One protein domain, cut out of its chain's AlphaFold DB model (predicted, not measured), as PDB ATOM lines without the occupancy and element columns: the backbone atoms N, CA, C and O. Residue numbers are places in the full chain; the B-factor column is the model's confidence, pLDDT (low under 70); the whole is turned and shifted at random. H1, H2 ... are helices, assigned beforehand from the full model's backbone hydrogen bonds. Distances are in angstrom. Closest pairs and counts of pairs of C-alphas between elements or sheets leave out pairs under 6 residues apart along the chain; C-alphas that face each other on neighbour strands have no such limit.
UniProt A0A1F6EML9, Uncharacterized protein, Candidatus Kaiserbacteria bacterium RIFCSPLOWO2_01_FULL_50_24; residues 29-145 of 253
ATOM      1  N   HIS A  29      20.904  61.254 231.927       50.22
ATOM      2  CA  HIS A  29      21.113  60.804 230.541       50.22
ATOM      3  C   HIS A  29      21.493  59.320 230.423       50.22
ATOM      4  O   HIS A  29      21.135  58.681 229.438       50.22
ATOM      5  N   VAL A  30      22.219  58.763 231.393       56.19
ATOM      6  CA  VAL A  30      22.561  57.336 231.453       56.19
ATOM      7  C   VAL A  30      21.334  56.516 231.849       56.19
ATOM      8  O   VAL A  30      21.098  55.483 231.240       56.19
ATOM      9  N   GLU A  31      20.509  56.998 232.779       58.06
ATOM     10  CA  GLU A  31      19.225  56.390 233.150       58.06
ATOM     11  C   GLU A  31      18.226  56.403 231.987       58.06
ATOM     12  O   GLU A  31      17.585  55.388 231.726       58.06
ATOM     13  N   ILE A  32      18.131  57.514 231.244       62.22
ATOM     14  CA  ILE A  32      17.298  57.608 230.035       62.22
ATOM     15  C   ILE A  32      17.807  56.638 228.964       62.22
ATOM     16  O   ILE A  32      17.015  55.887 228.405       62.22
ATOM     17  N   LYS A  33      19.124  56.578 228.719       63.25
ATOM     18  CA  LYS A  33      19.705  55.631 227.755       63.25
ATOM     19  C   LYS A  33      19.555  54.167 228.179       63.25
ATOM     20  O   LYS A  33      19.363  53.320 227.314       63.25
ATOM     21  N   ASP A  34      19.621  53.857 229.473       67.81
ATOM     22  CA  ASP A  34      19.366  52.506 229.994       67.81
ATOM     23  C   ASP A  34      17.880  52.135 229.858       67.81
ATOM     24  O   ASP A  34      17.549  51.029 229.435       67.81
ATOM     25  N   ALA A  35      16.967  53.074 230.122       71.75
ATOM     26  CA  ALA A  35      15.535  52.879 229.900       71.75
ATOM     27  C   ALA A  35      15.204  52.673 228.410       71.75
ATOM     28  O   ALA A  35      14.481  51.738 228.068       71.75
ATOM     29  N   GLU A  36      15.776  53.483 227.514       72.94
ATOM     30  CA  GLU A  36      15.650  53.318 226.060       72.94
ATOM     31  C   GLU A  36      16.236  51.981 225.587       72.94
ATOM     32  O   GLU A  36      15.608  51.281 224.791       72.94
ATOM     33  N   ALA A  37      17.398  51.569 226.106       64.31
ATOM     34  CA  ALA A  37      18.005  50.278 225.786       64.31
ATOM     35  C   ALA A  37      17.130  49.097 226.238       64.31
ATOM     36  O   ALA A  37      16.970  48.136 225.487       64.31
ATOM     37  N   ARG A  38      16.508  49.179 227.422       69.19
ATOM     38  CA  ARG A  38      15.565  48.161 227.919       69.19
ATOM     39  C   ARG A  38      14.301  48.076 227.070       69.19
ATOM     40  O   ARG A  38      13.874  46.969 226.755       69.19
ATOM     41  N   VAL A  39      13.725  49.212 226.675       75.00
ATOM     42  CA  VAL A  39      12.543  49.248 225.795       75.00
ATOM     43  C   VAL A  39      12.881  48.680 224.416       75.00
ATOM     44  O   VAL A  39      12.143  47.849 223.897       75.00
ATOM     45  N   ASN A  40      14.030  49.052 223.845       67.88
ATOM     46  CA  ASN A  40      14.491  48.506 222.568       67.88
ATOM     47  C   ASN A  40      14.755  46.996 222.651       67.88
ATOM     48  O   ASN A  40      14.385  46.265 221.737       67.88
ATOM     49  N   PHE A  41      15.331  46.519 223.757       62.53
ATOM     50  CA  PHE A  41      15.519  45.091 224.004       62.53
ATOM     51  C   PHE A  41      14.181  44.346 224.119       62.53
ATOM     52  O   PHE A  41      14.011  43.305 223.491       62.53
ATOM     53  N   GLN A  42      13.207  44.888 224.857       68.56
ATOM     54  CA  GLN A  42      11.865  44.300 224.962       68.56
ATOM     55  C   GLN A  42      11.145  44.261 223.610       68.56
ATOM     56  O   GLN A  42      10.564  43.237 223.262       68.56
ATOM     57  N   ASN A  43      11.223  45.333 222.819       71.44
ATOM     58  CA  ASN A  43      10.636  45.371 221.479       71.44
ATOM     59  C   ASN A  43      11.297  44.350 220.542       71.44
ATOM     60  O   ASN A  43      10.593  43.638 219.828       71.44
ATOM     61  N   ALA A  44      12.627  44.226 220.592       63.75
ATOM     62  CA  ALA A  44      13.361  43.220 219.829       63.75
ATOM     63  C   ALA A  44      12.991  41.788 220.253       63.75
ATOM     64  O   ALA A  44      12.868  40.915 219.398       63.75
ATOM     65  N   LEU A  45      12.759  41.548 221.549       67.12
ATOM     66  CA  LEU A  45      12.307  40.254 222.066       67.12
ATOM     67  C   LEU A  45      10.883  39.910 221.588       67.12
ATOM     68  O   LEU A  45      10.629  38.794 221.147       67.12
ATOM     69  N   VAL A  46       9.960  40.874 221.607       73.44
ATOM     70  CA  VAL A  46       8.590  40.680 221.097       73.44
ATOM     71  C   VAL A  46       8.599  40.399 219.593       73.44
ATOM     72  O   VAL A  46       7.870  39.532 219.110       73.44
ATOM     73  N   GLU A  47       9.432  41.115 218.835       72.75
ATOM     74  CA  GLU A  47       9.576  40.879 217.402       72.75
ATOM     75  C   GLU A  47      10.203  39.505 217.112       72.75
ATOM     76  O   GLU A  47       9.672  38.783 216.267       72.75
ATOM     77  N   TYR A  48      11.227  39.104 217.881       68.75
ATOM     78  CA  TYR A  48      11.840  37.768 217.865       68.75
ATOM     79  C   TYR A  48      10.802  36.658 218.070       68.75
ATOM     80  O   TYR A  48      10.738  35.697 217.293       68.75
ATOM     81  N   GLU A  49       9.978  36.773 219.115       72.94
ATOM     82  CA  GLU A  49       8.961  35.774 219.453       72.94
ATOM     83  C   GLU A  49       7.895  35.697 218.359       72.94
ATOM     84  O   GLU A  49       7.479  34.606 217.959       72.94
ATOM     85  N   ARG A  50       7.508  36.850 217.802       78.25
ATOM     86  CA  ARG A  50       6.524  36.927 216.721       78.25
ATOM     87  C   ARG A  50       7.028  36.278 215.433       78.25
ATOM     88  O   ARG A  50       6.297  35.496 214.825       78.25
ATOM     89  N   THR A  51       8.245  36.589 214.985       74.25
ATOM     90  CA  THR A  51       8.792  36.033 213.735       74.25
ATOM     91  C   THR A  51       9.030  34.533 213.850       74.25
ATOM     92  O   THR A  51       8.646  33.781 212.954       74.25
ATOM     93  N   THR A  52       9.583  34.085 214.977       77.81
ATOM     94  CA  THR A  52       9.817  32.662 215.250       77.81
ATOM     95  C   THR A  52       8.493  31.897 215.354       77.81
ATOM     96  O   THR A  52       8.342  30.835 214.748       77.81
ATOM     97  N   GLY A  53       7.495  32.462 216.043       76.56
ATOM     98  CA  GLY A  53       6.155  31.883 216.164       76.56
ATOM     99  C   GLY A  53       5.425  31.743 214.824       76.56
ATOM    100  O   GLY A  53       4.775  30.726 214.582       76.56
ATOM    101  N   ASN A  54       5.585  32.710 213.915       82.38
ATOM    102  CA  ASN A  54       5.010  32.633 212.570       82.38
ATOM    103  C   ASN A  54       5.616  31.486 211.747       82.38
ATOM    104  O   ASN A  54       4.877  30.729 211.118       82.38
ATOM    105  N   VAL A  55       6.944  31.318 211.776       81.69
ATOM    106  CA  VAL A  55       7.612  30.204 211.079       81.69
ATOM    107  C   VAL A  55       7.218  28.858 211.694       81.69
ATOM    108  O   VAL A  55       6.932  27.914 210.960       81.69
ATOM    109  N   ALA A  56       7.087  28.779 213.022       80.06
ATOM    110  CA  ALA A  56       6.589  27.586 213.707       80.06
ATOM    111  C   ALA A  56       5.153  27.218 213.286       80.06
ATOM    112  O   ALA A  56       4.844  26.045 213.060       80.06
ATOM    113  N   ALA A  57       4.271  28.211 213.153       82.31
ATOM    114  CA  ALA A  57       2.897  28.002 212.709       82.31
ATOM    115  C   ALA A  57       2.829  27.510 211.254       82.31
ATOM    116  O   ALA A  57       2.070  26.584 210.961       82.31
ATOM    117  N   LEU A  58       3.657  28.072 210.363       84.31
ATOM    118  CA  LEU A  58       3.789  27.603 208.981       84.31
ATOM    119  C   LEU A  58       4.299  26.158 208.929       84.31
ATOM    120  O   LEU A  58       3.702  25.330 208.248       84.31
ATOM    121  N   ALA A  59       5.326  25.826 209.716       81.56
ATOM    122  CA  ALA A  59       5.850  24.464 209.816       81.56
ATOM    123  C   ALA A  59       4.805  23.452 210.303       81.56
ATOM    124  O   ALA A  59       4.752  22.331 209.808       81.56
ATOM    125  N   LYS A  60       3.918  23.847 211.223       83.06
ATOM    126  CA  LYS A  60       2.809  22.992 211.680       83.06
ATOM    127  C   LYS A  60       1.758  22.741 210.589       83.06
ATOM    128  O   LYS A  60       1.071  21.721 210.628       83.06
ATOM    129  N   GLY A  61       1.595  23.680 209.660       79.12
ATOM    130  CA  GLY A  61       0.642  23.600 208.552       79.12
ATOM    131  C   GLY A  61       1.199  22.978 207.270       79.12
ATOM    132  O   GLY A  61       0.408  22.657 206.387       79.12
ATOM    133  N   ALA A  62       2.519  22.803 207.172       83.44
ATOM    134  CA  ALA A  62       3.198  22.340 205.970       83.44
ATOM    135  C   ALA A  62       2.845  20.890 205.618       83.44
ATOM    136  O   ALA A  62       2.909  19.985 206.455       83.44
ATOM    137  N   ARG A  63       2.468  20.671 204.356       81.44
ATOM    138  CA  ARG A  63       2.053  19.360 203.823       81.44
ATOM    139  C   ARG A  63       2.658  19.041 202.467       81.44
ATOM    140  O   ARG A  63       2.507  17.913 202.008       81.44
ATOM    141  N   MET A  64       3.289  20.011 201.822       84.31
ATOM    142  CA  MET A  64       3.854  19.868 200.489       84.31
ATOM    143  C   MET A  64       5.350  20.163 200.494       84.31
ATOM    144  O   MET A  64       5.874  20.817 201.396       84.31
ATOM    145  N   TYR A  65       6.039  19.688 199.459       81.19
ATOM    146  CA  TYR A  65       7.463  19.935 199.257       81.19
ATOM    147  C   TYR A  65       7.786  21.439 199.251       81.19
ATOM    148  O   TYR A  65       8.717  21.887 199.922       81.19
ATOM    149  N   GLU A  66       6.967  22.224 198.552       86.38
ATOM    150  CA  GLU A  66       7.111  23.672 198.405       86.38
ATOM    151  C   GLU A  66       6.960  24.412 199.739       86.38
ATOM    152  O   GLU A  66       7.621  25.430 199.958       86.38
ATOM    153  N   ASP A  67       6.138  23.889 200.655       85.25
ATOM    154  CA  ASP A  67       5.976  24.468 201.989       85.25
ATOM    155  C   ASP A  67       7.297  24.395 202.762       85.25
ATOM    156  O   ASP A  67       7.723  25.380 203.369       85.25
ATOM    157  N   TRP A  68       7.981  23.248 202.701       87.69
ATOM    158  CA  TRP A  68       9.256  23.040 203.390       87.69
ATOM    159  C   TRP A  68      10.399  23.824 202.746       87.69
ATOM    160  O   TRP A  68      11.213  24.405 203.467       87.69
ATOM    161  N   GLU A  69      10.424  23.952 201.415       86.62
ATOM    162  CA  GLU A  69      11.350  24.879 200.753       86.62
ATOM    163  C   GLU A  69      11.126  26.329 201.197       86.62
ATOM    164  O   GLU A  69      12.086  27.071 201.429       86.62
ATOM    165  N   ASN A  70       9.866  26.747 201.321       86.25
ATOM    166  CA  ASN A  70       9.527  28.094 201.753       86.25
ATOM    167  C   ASN A  70       9.936  28.328 203.215       86.25
ATOM    168  O   ASN A  70      10.569  29.338 203.520       86.25
ATOM    169  N   ILE A  71       9.674  27.370 204.108       86.31
ATOM    170  CA  ILE A  71      10.122  27.419 205.510       86.31
ATOM    171  C   ILE A  71      11.644  27.547 205.594       86.31
ATOM    172  O   ILE A  71      12.143  28.383 206.348       86.31
ATOM    173  N   ARG A  72      12.387  26.794 204.774       86.88
ATOM    174  CA  ARG A  72      13.850  26.894 204.690       86.88
ATOM    175  C   ARG A  72      14.322  28.283 204.258       86.88
ATOM    176  O   ARG A  72      15.326  28.775 204.760       86.88
ATOM    177  N   ARG A  73      13.628  28.934 203.322       87.38
ATOM    178  CA  ARG A  73      13.968  30.308 202.903       87.38
ATOM    179  C   ARG A  73      13.659  31.319 204.003       87.38
ATOM    180  O   ARG A  73      14.468  32.207 204.260       87.38
ATOM    181  N   LEU A  74      12.513  31.170 204.662       85.75
ATOM    182  CA  LEU A  74      12.080  32.054 205.742       85.75
ATOM    183  C   LEU A  74      12.973  31.937 206.986       85.75
ATOM    184  O   LEU A  74      13.171  32.935 207.678       85.75
ATOM    185  N   SER A  75      13.571  30.768 207.240       84.44
ATOM    186  CA  SER A  75      14.465  30.572 208.388       84.44
ATOM    187  C   SER A  75      15.749  31.406 208.318       84.44
ATOM    188  O   SER A  75      16.338  31.694 209.355       84.44
ATOM    189  N   ILE A  76      16.169  31.868 207.132       83.81
ATOM    190  CA  ILE A  76      17.374  32.702 206.959       83.81
ATOM    191  C   ILE A  76      17.273  34.014 207.747       83.81
ATOM    192  O   ILE A  76      18.288  34.494 208.251       83.81
ATOM    193  N   GLY A  77      16.063  34.574 207.843       79.38
ATOM    194  CA  GLY A  77      15.780  35.807 208.580       79.38
ATOM    195  C   GLY A  77      15.566  35.599 210.079       79.38
ATOM    196  O   GLY A  77      15.250  36.563 210.773       79.38
ATOM    197  N   LEU A  78      15.697  34.365 210.574       79.44
ATOM    198  CA  LEU A  78      15.558  34.071 211.990       79.44
ATOM    199  C   LEU A  78      16.884  34.279 212.747       79.44
ATOM    200  O   LEU A  78      17.967  34.172 212.168       79.44
ATOM    201  N   PRO A  79      16.793  34.528 214.059       80.19
ATOM    202  CA  PRO A  79      17.916  34.486 214.994       80.19
ATOM    203  C   PRO A  79      18.639  33.134 214.970       80.19
ATOM    204  O   PRO A  79      18.006  32.115 214.705       80.19
ATOM    205  N   ASP A  80      19.940  33.111 215.273       78.44
ATOM    206  CA  ASP A  80      20.831  31.979 214.964       78.44
ATOM    207  C   ASP A  80      20.342  30.609 215.468       78.44
ATOM    208  O   ASP A  80      20.341  29.647 214.697       78.44
ATOM    209  N   GLU A  81      19.859  30.511 216.711       73.06
ATOM    210  CA  GLU A  81      19.343  29.250 217.272       73.06
ATOM    211  C   GLU A  81      18.072  28.771 216.549       73.06
ATOM    212  O   GLU A  81      17.982  27.622 216.108       73.06
ATOM    213  N   ALA A  82      17.095  29.666 216.363       75.19
ATOM    214  CA  ALA A  82      15.849  29.359 215.662       75.19
ATOM    215  C   ALA A  82      16.093  29.058 214.175       75.19
ATOM    216  O   ALA A  82      15.493  28.145 213.608       75.19
ATOM    217  N   LYS A  83      17.010  29.790 213.543       82.69
ATOM    218  CA  LYS A  83      17.456  29.573 212.168       82.69
ATOM    219  C   LYS A  83      18.054  28.186 211.992       82.69
ATOM    220  O   LYS A  83      17.636  27.479 211.078       82.69
ATOM    221  N   ALA A  84      18.995  27.794 212.852       77.44
ATOM    222  CA  ALA A  84      19.623  26.476 212.797       77.44
ATOM    223  C   ALA A  84      18.579  25.362 212.960       77.44
ATOM    224  O   ALA A  84      18.524  24.445 212.141       77.44
ATOM    225  N   TYR A  85      17.686  25.497 213.945       80.94
ATOM    226  CA  TYR A  85      16.597  24.549 214.170       80.94
ATOM    227  C   TYR A  85      15.674  24.411 212.949       80.94
ATOM    228  O   TYR A  85      15.488  23.310 212.430       80.94
ATOM    229  N   PHE A  86      15.103  25.515 212.454       82.75
ATOM    230  CA  PHE A  86      14.131  25.463 211.357       82.75
ATOM    231  C   PHE A  86      14.762  25.100 210.013       82.75
ATOM    232  O   PHE A  86      14.103  24.448 209.205       82.75
ATOM    233  N   ALA A  87      16.024  25.472 209.771       83.50
ATOM    234  CA  ALA A  87      16.762  25.002 208.602       83.50
ATOM    235  C   ALA A  87      16.905  23.476 208.624       83.50
ATOM    236  O   ALA A  87      16.582  22.822 207.637       83.50
ATOM    237  N   LEU A  88      17.288  22.911 209.771       80.19
ATOM    238  CA  LEU A  88      17.461  21.472 209.931       80.19
ATOM    239  C   LEU A  88      16.131  20.719 209.777       80.19
ATOM    240  O   LEU A  88      16.057  19.737 209.040       80.19
ATOM    241  N   VAL A  89      15.058  21.202 210.413       83.06
ATOM    242  CA  VAL A  89      13.715  20.612 210.270       83.06
ATOM    243  C   VAL A  89      13.254  20.635 208.813       83.06
ATOM    244  O   VAL A  89      12.749  19.626 208.321       83.06
ATOM    245  N   ALA A  90      13.439  21.760 208.118       86.12
ATOM    246  CA  ALA A  90      13.074  21.875 206.714       86.12
ATOM    247  C   ALA A  90      13.888  20.908 205.844       86.12
ATOM    248  O   ALA A  90      13.297  20.157 205.077       86.12
ATOM    249  N   ASP A  91      15.210  20.852 206.023       86.12
ATOM    250  CA  ASP A  91      16.091  19.935 205.293       86.12
ATOM    251  C   ASP A  91      15.684  18.465 205.496       86.12
ATOM    252  O   ASP A  91      15.558  17.712 204.527       86.12
ATOM    253  N   LEU A  92      15.405  18.058 206.740       82.88
ATOM    254  CA  LEU A  92      14.938  16.707 207.058       82.88
ATOM    255  C   LEU A  92      13.610  16.394 206.358       82.88
ATOM    256  O   LEU A  92      13.486  15.361 205.700       82.88
ATOM    257  N   LYS A  93      12.624  17.291 206.468       84.94
ATOM    258  CA  LYS A  93      11.296  17.097 205.872       84.94
ATOM    259  C   LYS A  93      11.355  17.071 204.350       84.94
ATOM    260  O   LYS A  93      10.720  16.223 203.729       84.94
ATOM    261  N   THR A  94      12.168  17.920 203.735       88.56
ATOM    262  CA  THR A  94      12.404  17.894 202.290       88.56
ATOM    263  C   THR A  94      12.999  16.551 201.846       88.56
ATOM    264  O   THR A  94      12.528  15.973 200.865       88.56
ATOM    265  N   LEU A  95      13.972  15.999 202.581       84.00
ATOM    266  CA  LEU A  95      14.525  14.663 202.306       84.00
ATOM    267  C   LEU A  95      13.520  13.524 202.560       84.00
ATOM    268  O   LEU A  95      13.611  12.464 201.935       84.00
ATOM    269  N   GLU A  96      12.566  13.700 203.476       82.62
ATOM    270  CA  GLU A  96      11.439  12.777 203.659       82.62
ATOM    271  C   GLU A  96      10.569  12.717 202.399       82.62
ATOM    272  O   GLU A  96      10.469  11.650 201.786       82.62
ATOM    273  N   PHE A  97      10.077  13.874 201.946       86.25
ATOM    274  CA  PHE A  97       9.254  14.002 200.740       86.25
ATOM    275  C   PHE A  97       9.927  13.444 199.486       86.25
ATOM    276  O   PHE A  97       9.306  12.705 198.723       86.25
ATOM    277  N   LEU A  98      11.203  13.776 199.260       86.00
ATOM    278  CA  LEU A  98      11.920  13.316 198.067       86.00
ATOM    279  C   LEU A  98      12.027  11.786 198.013       86.00
ATOM    280  O   LEU A  98      11.920  11.201 196.934       86.00
ATOM    281  N   ALA A  99      12.196  11.109 199.151       78.62
ATOM    282  CA  ALA A  99      12.224   9.651 199.131       78.62
ATOM    283  C   ALA A  99      10.843   9.035 198.935       78.62
ATOM    284  O   ALA A  99      10.758   8.028 198.241       78.62
ATOM    285  N   GLU A 100       9.795   9.601 199.543       80.81
ATOM    286  CA  GLU A 100       8.424   9.117 199.355       80.81
ATOM    287  C   GLU A 100       8.023   9.209 197.882       80.81
ATOM    288  O   GLU A 100       7.531   8.237 197.309       80.81
ATOM    289  N   GLU A 101       8.319  10.339 197.235       84.06
ATOM    290  CA  GLU A 101       8.041  10.533 195.812       84.06
ATOM    291  C   GLU A 101       8.824   9.546 194.942       84.06
ATOM    292  O   GLU A 101       8.284   8.942 194.015       84.06
ATOM    293  N   ARG A 102      10.099   9.320 195.263       81.38
ATOM    294  CA  ARG A 102      10.907   8.313 194.578       81.38
ATOM    295  C   ARG A 102      10.351   6.902 194.763       81.38
ATOM    296  O   ARG A 102      10.284   6.153 193.792       81.38
ATOM    297  N   ASP A 103       9.990   6.521 195.985       73.56
ATOM    298  CA  ASP A 103       9.456   5.191 196.283       73.56
ATOM    299  C   ASP A 103       8.112   4.972 195.571       73.56
ATOM    300  O   ASP A 103       7.887   3.896 195.019       73.56
ATOM    301  N   ARG A 104       7.280   6.016 195.461       76.56
ATOM    302  CA  ARG A 104       6.054   6.015 194.649       76.56
ATOM    303  C   ARG A 104       6.343   5.782 193.164       76.56
ATOM    304  O   ARG A 104       5.699   4.941 192.543       76.56
ATOM    305  N   LEU A 105       7.318   6.488 192.588       72.94
ATOM    306  CA  LEU A 105       7.707   6.319 191.181       72.94
ATOM    307  C   LEU A 105       8.234   4.905 190.897       72.94
ATOM    308  O   LEU A 105       7.879   4.302 189.885       72.94
ATOM    309  N   LEU A 106       9.040   4.351 191.806       67.25
ATOM    310  CA  LEU A 106       9.529   2.974 191.697       67.25
ATOM    311  C   LEU A 106       8.400   1.944 191.832       67.25
ATOM    312  O   LEU A 106       8.389   0.967 191.083       67.25
ATOM    313  N   ALA A 107       7.450   2.159 192.746       62.94
ATOM    314  CA  ALA A 107       6.275   1.300 192.886       62.94
ATOM    315  C   ALA A 107       5.442   1.290 191.595       62.94
ATOM    316  O   ALA A 107       5.163   0.216 191.069       62.94
ATOM    317  N   ASN A 108       5.163   2.465 191.018       61.59
ATOM    318  CA  ASN A 108       4.454   2.587 189.740       61.59
ATOM    319  C   ASN A 108       5.188   1.861 188.599       61.59
ATOM    320  O   ASN A 108       4.564   1.170 187.797       61.59
ATOM    321  N   ALA A 109       6.520   1.984 188.525       58.31
ATOM    322  CA  ALA A 109       7.319   1.248 187.545       58.31
ATOM    323  C   ALA A 109       7.205  -0.276 187.743       58.31
ATOM    324  O   ALA A 109       7.092  -1.017 186.767       58.31
ATOM    325  N   GLY A 110       7.199  -0.740 188.996       52.09
ATOM    326  CA  GLY A 110       7.003  -2.147 189.348       52.09
ATOM    327  C   GLY A 110       5.616  -2.675 188.967       52.09
ATOM    328  O   GLY A 110       5.512  -3.772 188.419       52.09
ATOM    329  N   GLU A 111       4.564  -1.887 189.195       61.69
ATOM    330  CA  GLU A 111       3.195  -2.216 188.781       61.69
ATOM    331  C   GLU A 111       3.077  -2.319 187.255       61.69
ATOM    332  O   GLU A 111       2.544  -3.304 186.742       61.69
ATOM    333  N   LEU A 112       3.648  -1.361 186.516       55.12
ATOM    334  CA  LEU A 112       3.692  -1.406 185.051       55.12
ATOM    335  C   LEU A 112       4.468  -2.626 184.542       55.12
ATOM    336  O   LEU A 112       3.999  -3.315 183.639       55.12
ATOM    337  N   TYR A 113       5.613  -2.946 185.152       49.75
ATOM    338  CA  TYR A 113       6.409  -4.124 184.795       49.75
ATOM    339  C   TYR A 113       5.648  -5.437 185.012       49.75
ATOM    340  O   TYR A 113       5.753  -6.352 184.191       49.75
ATOM    341  N   ALA A 114       4.863  -5.531 186.091       54.25
ATOM    342  CA  ALA A 114       4.041  -6.702 186.382       54.25
ATOM    343  C   ALA A 114       2.950  -6.934 185.322       54.25
ATOM    344  O   ALA A 114       2.612  -8.083 185.037       54.25
ATOM    345  N   VAL A 115       2.426  -5.860 184.722       67.75
ATOM    346  CA  VAL A 115       1.411  -5.923 183.658       67.75
ATOM    347  C   VAL A 115       2.047  -6.150 182.285       67.75
ATOM    348  O   VAL A 115       1.602  -7.013 181.528       67.75
ATOM    349  N   ASN A 116       3.088  -5.387 181.945       69.50
ATOM    350  CA  ASN A 116       3.780  -5.458 180.664       69.50
ATOM    351  C   ASN A 116       5.245  -5.021 180.804       69.50
ATOM    352  O   ASN A 116       5.562  -3.838 180.830       69.50
ATOM    353  N   GLN A 117       6.162  -5.984 180.762       59.72
ATOM    354  CA  GLN A 117       7.603  -5.745 180.923       59.72
ATOM    355  C   GLN A 117       8.230  -4.825 179.859       59.72
ATOM    356  O   GLN A 117       9.351  -4.361 180.048       59.72
ATOM    357  N   LYS A 118       7.550  -4.581 178.730       74.12
ATOM    358  CA  LYS A 118       8.026  -3.705 177.644       74.12
ATOM    359  C   LYS A 118       7.342  -2.335 177.629       74.12
ATOM    360  O   LYS A 118       7.450  -1.619 176.635       74.12
ATOM    361  N   ASP A 119       6.599  -1.991 178.678       61.28
ATOM    362  CA  ASP A 119       5.900  -0.714 178.761       61.28
ATOM    363  C   ASP A 119       6.894   0.457 178.853       61.28
ATOM    364  O   ASP A 119       7.781   0.485 179.709       61.28
ATOM    365  N   ALA A 120       6.757   1.432 177.949       79.25
ATOM    366  CA  ALA A 120       7.643   2.594 177.889       79.25
ATOM    367  C   ALA A 120       7.553   3.469 179.156       79.25
ATOM    368  O   ALA A 120       8.530   4.127 179.522       79.25
ATOM    369  N   GLY A 121       6.420   3.427 179.866       70.38
ATOM    370  CA  GLY A 121       6.214   4.130 181.127       70.38
ATOM    371  C   GLY A 121       7.079   3.602 182.275       70.38
ATOM    372  O   GLY A 121       7.297   4.322 183.249       70.38
ATOM    373  N   ILE A 122       7.627   2.383 182.180       53.41
ATOM    374  CA  ILE A 122       8.560   1.840 183.183       53.41
ATOM    375  C   ILE A 122       9.844   2.671 183.192       53.41
ATOM    376  O   ILE A 122      10.251   3.176 184.238       53.41
ATOM    377  N   GLN A 123      10.448   2.857 182.015       69.12
ATOM    378  CA  GLN A 123      11.683   3.622 181.867       69.12
ATOM    379  C   GLN A 123      11.473   5.088 182.261       69.12
ATOM    380  O   GLN A 123      12.293   5.652 182.982       69.12
ATOM    381  N   GLU A 124      10.338   5.680 181.877       78.38
ATOM    382  CA  GLU A 124       9.984   7.051 182.256       78.38
ATOM    383  C   GLU A 124       9.903   7.230 183.785       78.38
ATOM    384  O   GLU A 124      10.447   8.191 184.334       78.38
ATOM    385  N   ASN A 125       9.255   6.305 184.501       65.69
ATOM    386  CA  ASN A 125       9.170   6.363 185.963       65.69
ATOM    387  C   ASN A 125      10.538   6.160 186.634       65.69
ATOM    388  O   ASN A 125      10.844   6.850 187.609       65.69
ATOM    389  N   ILE A 126      11.384   5.271 186.103       68.88
ATOM    390  CA  ILE A 126      12.751   5.052 186.606       68.88
ATOM    391  C   ILE A 126      13.618   6.304 186.415       68.88
ATOM    392  O   ILE A 126      14.339   6.701 187.334       68.88
ATOM    393  N   GLU A 127      13.541   6.961 185.258       76.94
ATOM    394  CA  GLU A 127      14.287   8.194 184.986       76.94
ATOM    395  C   GLU A 127      13.830   9.345 185.888       76.94
ATOM    396  O   GLU A 127      14.667  10.055 186.454       76.94
ATOM    397  N   LYS A 128      12.517   9.485 186.116       81.44
ATOM    398  CA  LYS A 128      11.979  10.437 187.101       81.44
ATOM    399  C   LYS A 128      12.475  10.127 188.513       81.44
ATOM    400  O   LYS A 128      12.935  11.036 189.202       81.44
ATOM    401  N   ALA A 129      12.447   8.862 188.934       70.94
ATOM    402  CA  ALA A 129      12.946   8.439 190.244       70.94
ATOM    403  C   ALA A 129      14.439   8.768 190.416       70.94
ATOM    404  O   ALA A 129      14.849   9.253 191.473       70.94
ATOM    405  N   ARG A 130      15.243   8.583 189.360       75.50
ATOM    406  CA  ARG A 130      16.660   8.968 189.332       75.50
ATOM    407  C   ARG A 130      16.841  10.481 189.460       75.50
ATOM    408  O   ARG A 130      17.678  10.924 190.238       75.50
ATOM    409  N   ALA A 131      16.048  11.283 188.752       83.75
ATOM    410  CA  ALA A 131      16.112  12.741 188.857       83.75
ATOM    411  C   ALA A 131      15.751  13.243 190.268       83.75
ATOM    412  O   ALA A 131      16.412  14.140 190.791       83.75
ATOM    413  N   VAL A 132      14.736  12.650 190.904       83.56
ATOM    414  CA  VAL A 132      14.370  12.942 192.303       83.56
ATOM    415  C   VAL A 132      15.514  12.581 193.250       83.56
ATOM    416  O   VAL A 132      15.840  13.350 194.151       83.56
ATOM    417  N   HIS A 133      16.163  11.443 193.017       79.88
ATOM    418  CA  HIS A 133      17.305  11.009 193.807       79.88
ATOM    419  C   HIS A 133      18.513  11.960 193.693       79.88
ATOM    420  O   HIS A 133      19.043  12.366 194.721       79.88
ATOM    421  N   LEU A 134      18.877  12.409 192.486       82.56
ATOM    422  CA  LEU A 134      19.959  13.389 192.293       82.56
ATOM    423  C   LEU A 134      19.685  14.723 193.008       82.56
ATOM    424  O   LEU A 134      20.598  15.366 193.521       82.56
ATOM    425  N   ARG A 135      18.415  15.148 193.087       85.69
ATOM    426  CA  ARG A 135      18.034  16.331 193.880       85.69
ATOM    427  C   ARG A 135      18.245  16.109 195.376       85.69
ATOM    428  O   ARG A 135      18.692  17.025 196.060       85.69
ATOM    429  N   ALA A 136      17.919  14.918 195.878       82.94
ATOM    430  CA  ALA A 136      18.158  14.564 197.274       82.94
ATOM    431  C   ALA A 136      19.662  14.541 197.585       82.94
ATOM    432  O   ALA A 136      20.073  15.090 198.602       82.94
ATOM    433  N   GLU A 137      20.482  13.990 196.690       78.44
ATOM    434  CA  GLU A 137      21.942  13.971 196.822       78.44
ATOM    435  C   GLU A 137      22.537  15.386 196.888       78.44
ATOM    436  O   GLU A 137      23.237  15.715 197.847       78.44
ATOM    437  N   ALA A 138      22.161  16.268 195.959       82.69
ATOM    438  CA  ALA A 138      22.604  17.664 195.972       82.69
ATOM    439  C   ALA A 138      22.199  18.403 197.264       82.69
ATOM    440  O   ALA A 138      22.952  19.224 197.794       82.69
ATOM    441  N   LEU A 139      21.012  18.104 197.806       82.50
ATOM    442  CA  LEU A 139      20.577  18.656 199.088       82.50
ATOM    443  C   LEU A 139      21.439  18.123 200.243       82.50
ATOM    444  O   LEU A 139      21.894  18.909 201.071       82.50
ATOM    445  N   VAL A 140      21.710  16.815 200.276       77.62
ATOM    446  CA  VAL A 140      22.570  16.150 201.272       77.62
ATOM    447  C   VAL A 140      23.977  16.757 201.309       77.62
ATOM    448  O   VAL A 140      24.519  16.950 202.402       77.62
ATOM    449  N   GLU A 141      24.560  17.079 200.152       75.62
ATOM    450  CA  GLU A 141      25.873  17.731 200.042       75.62
ATOM    451  C   GLU A 141      25.880  19.166 200.587       75.62
ATOM    452  O   GLU A 141      26.847  19.591 201.220       75.62
ATOM    453  N   GLY A 142      24.790  19.912 200.384       73.88
ATOM    454  CA  GLY A 142      24.669  21.304 200.828       73.88
ATOM    455  C   GLY A 142      24.445  21.486 202.335       73.88
ATOM    456  O   GLY A 142      24.628  22.590 202.853       73.88
ATOM    457  N   ILE A 143      24.048  20.430 203.050       71.00
ATOM    458  CA  ILE A 143      23.732  20.483 204.483       71.00
ATOM    459  C   ILE A 143      25.016  20.419 205.315       71.00
ATOM    460  O   ILE A 143      25.643  19.360 205.454       71.00
ATOM    461  N   LYS A 144      25.368  21.555 205.931       66.06
ATOM    462  CA  LYS A 144      26.419  21.647 206.952       66.06
ATOM    463  C   LYS A 144      25.858  21.217 208.306       66.06
ATOM    464  O   LYS A 144      24.840  21.735 208.748       66.06
ATOM    465  N   VAL A 145      26.530  20.269 208.946       57.84
ATOM    466  CA  VAL A 145      26.178  19.764 210.276       57.84
ATOM    467  C   VAL A 145      26.484  20.843 211.323       57.84
ATOM    468  O   VAL A 145      27.623  21.295 211.412       57.84
TER     469      VAL A 145
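This is residues 29 to 145 of the 253 residues of an uncharacterized protein of Candidatus Kaiserbacteria bacterium RIFCSPLOWO2_01_FULL_50_24 (UniProt A0A1F6EML9). Picture a long, thin rod of helices that zigzags along one axis: H3 makes one stretch of it, the short H2 folds back beside the first part of H3, and H4 folds back beside H3 nearer its other end. H1 reaches H2 with its last part, and its residues 29 to 47 stick out as a free arm that adds to the length. The printed part has 117 residues with four named helices, H1, H2, H3 and H4 in chain order, and no named strand; its class is all helix. The whole is extended, with a radius of gyration of the C-alphas of 22.4 A and spans of 84 by 26 by 15 A.

Start from the longest helix, H3, residues 80 to 115. H4, residues 120 to 142, touches it at a shallow tilt of 17 degrees, opposite ways; look at Ala 109 and Ile 122, their closest C-alphas, 4.6 A apart. H2, residues 65 to 77, touches H3 along residues 82 to 97 of H3 alone, at a shallow tilt of 15 degrees, opposite ways; the closest C-alphas are those of Ser 75 and Lys 83, 4.9 A apart. H1, residues 29 to 61, touches H2 with residues 55 to 59 alone, at a shallow tilt of 9 degrees, opposite ways; here the closest C-alphas are those of Val 55 and Ile 71, 6.7 A apart. H1 and H2, H2 and H3, and H3 and H4 are helical hairpins. H1 and H3 are close but not clearly touching: their closest C-alphas, of Thr 52 and Ala 82, are 6.9 A apart. H1, H2 and H3 form an up and down bundle, each helix running against the one before it. H4 is apart from H1 and from H2. In H1, H3 and H4 every O i to N i+4 pair is within hydrogen-bond range; in H2 it is 7 of 9.

Find C-alpha 80 at (20.831, 31.979, 214.964); from there H3 runs 52.9 A to C-alpha 115 at (1.411, -5.923, 183.658). H4 measures 34.1 A from C-alpha 120 to C-alpha 142, which you find at (24.669, 21.304, 200.828). H2 measures 20.2 A from C-alpha 65 to C-alpha 77. H1 begins with C-alpha 29 at (21.113, 60.804, 230.541) and runs 47.8 A to C-alpha 61.

Look to His 29 and Asn 116 for the two C-alphas farthest apart, 84.7 A. Without the free residues 29 to 47, the body spans 58 by 26 by 14 A. The printed part has no cut, and its three links are tight. The mean pLDDT of the printed part is 75.2; 33 residues are under 70, among them 29 to 34 and 106 to 117.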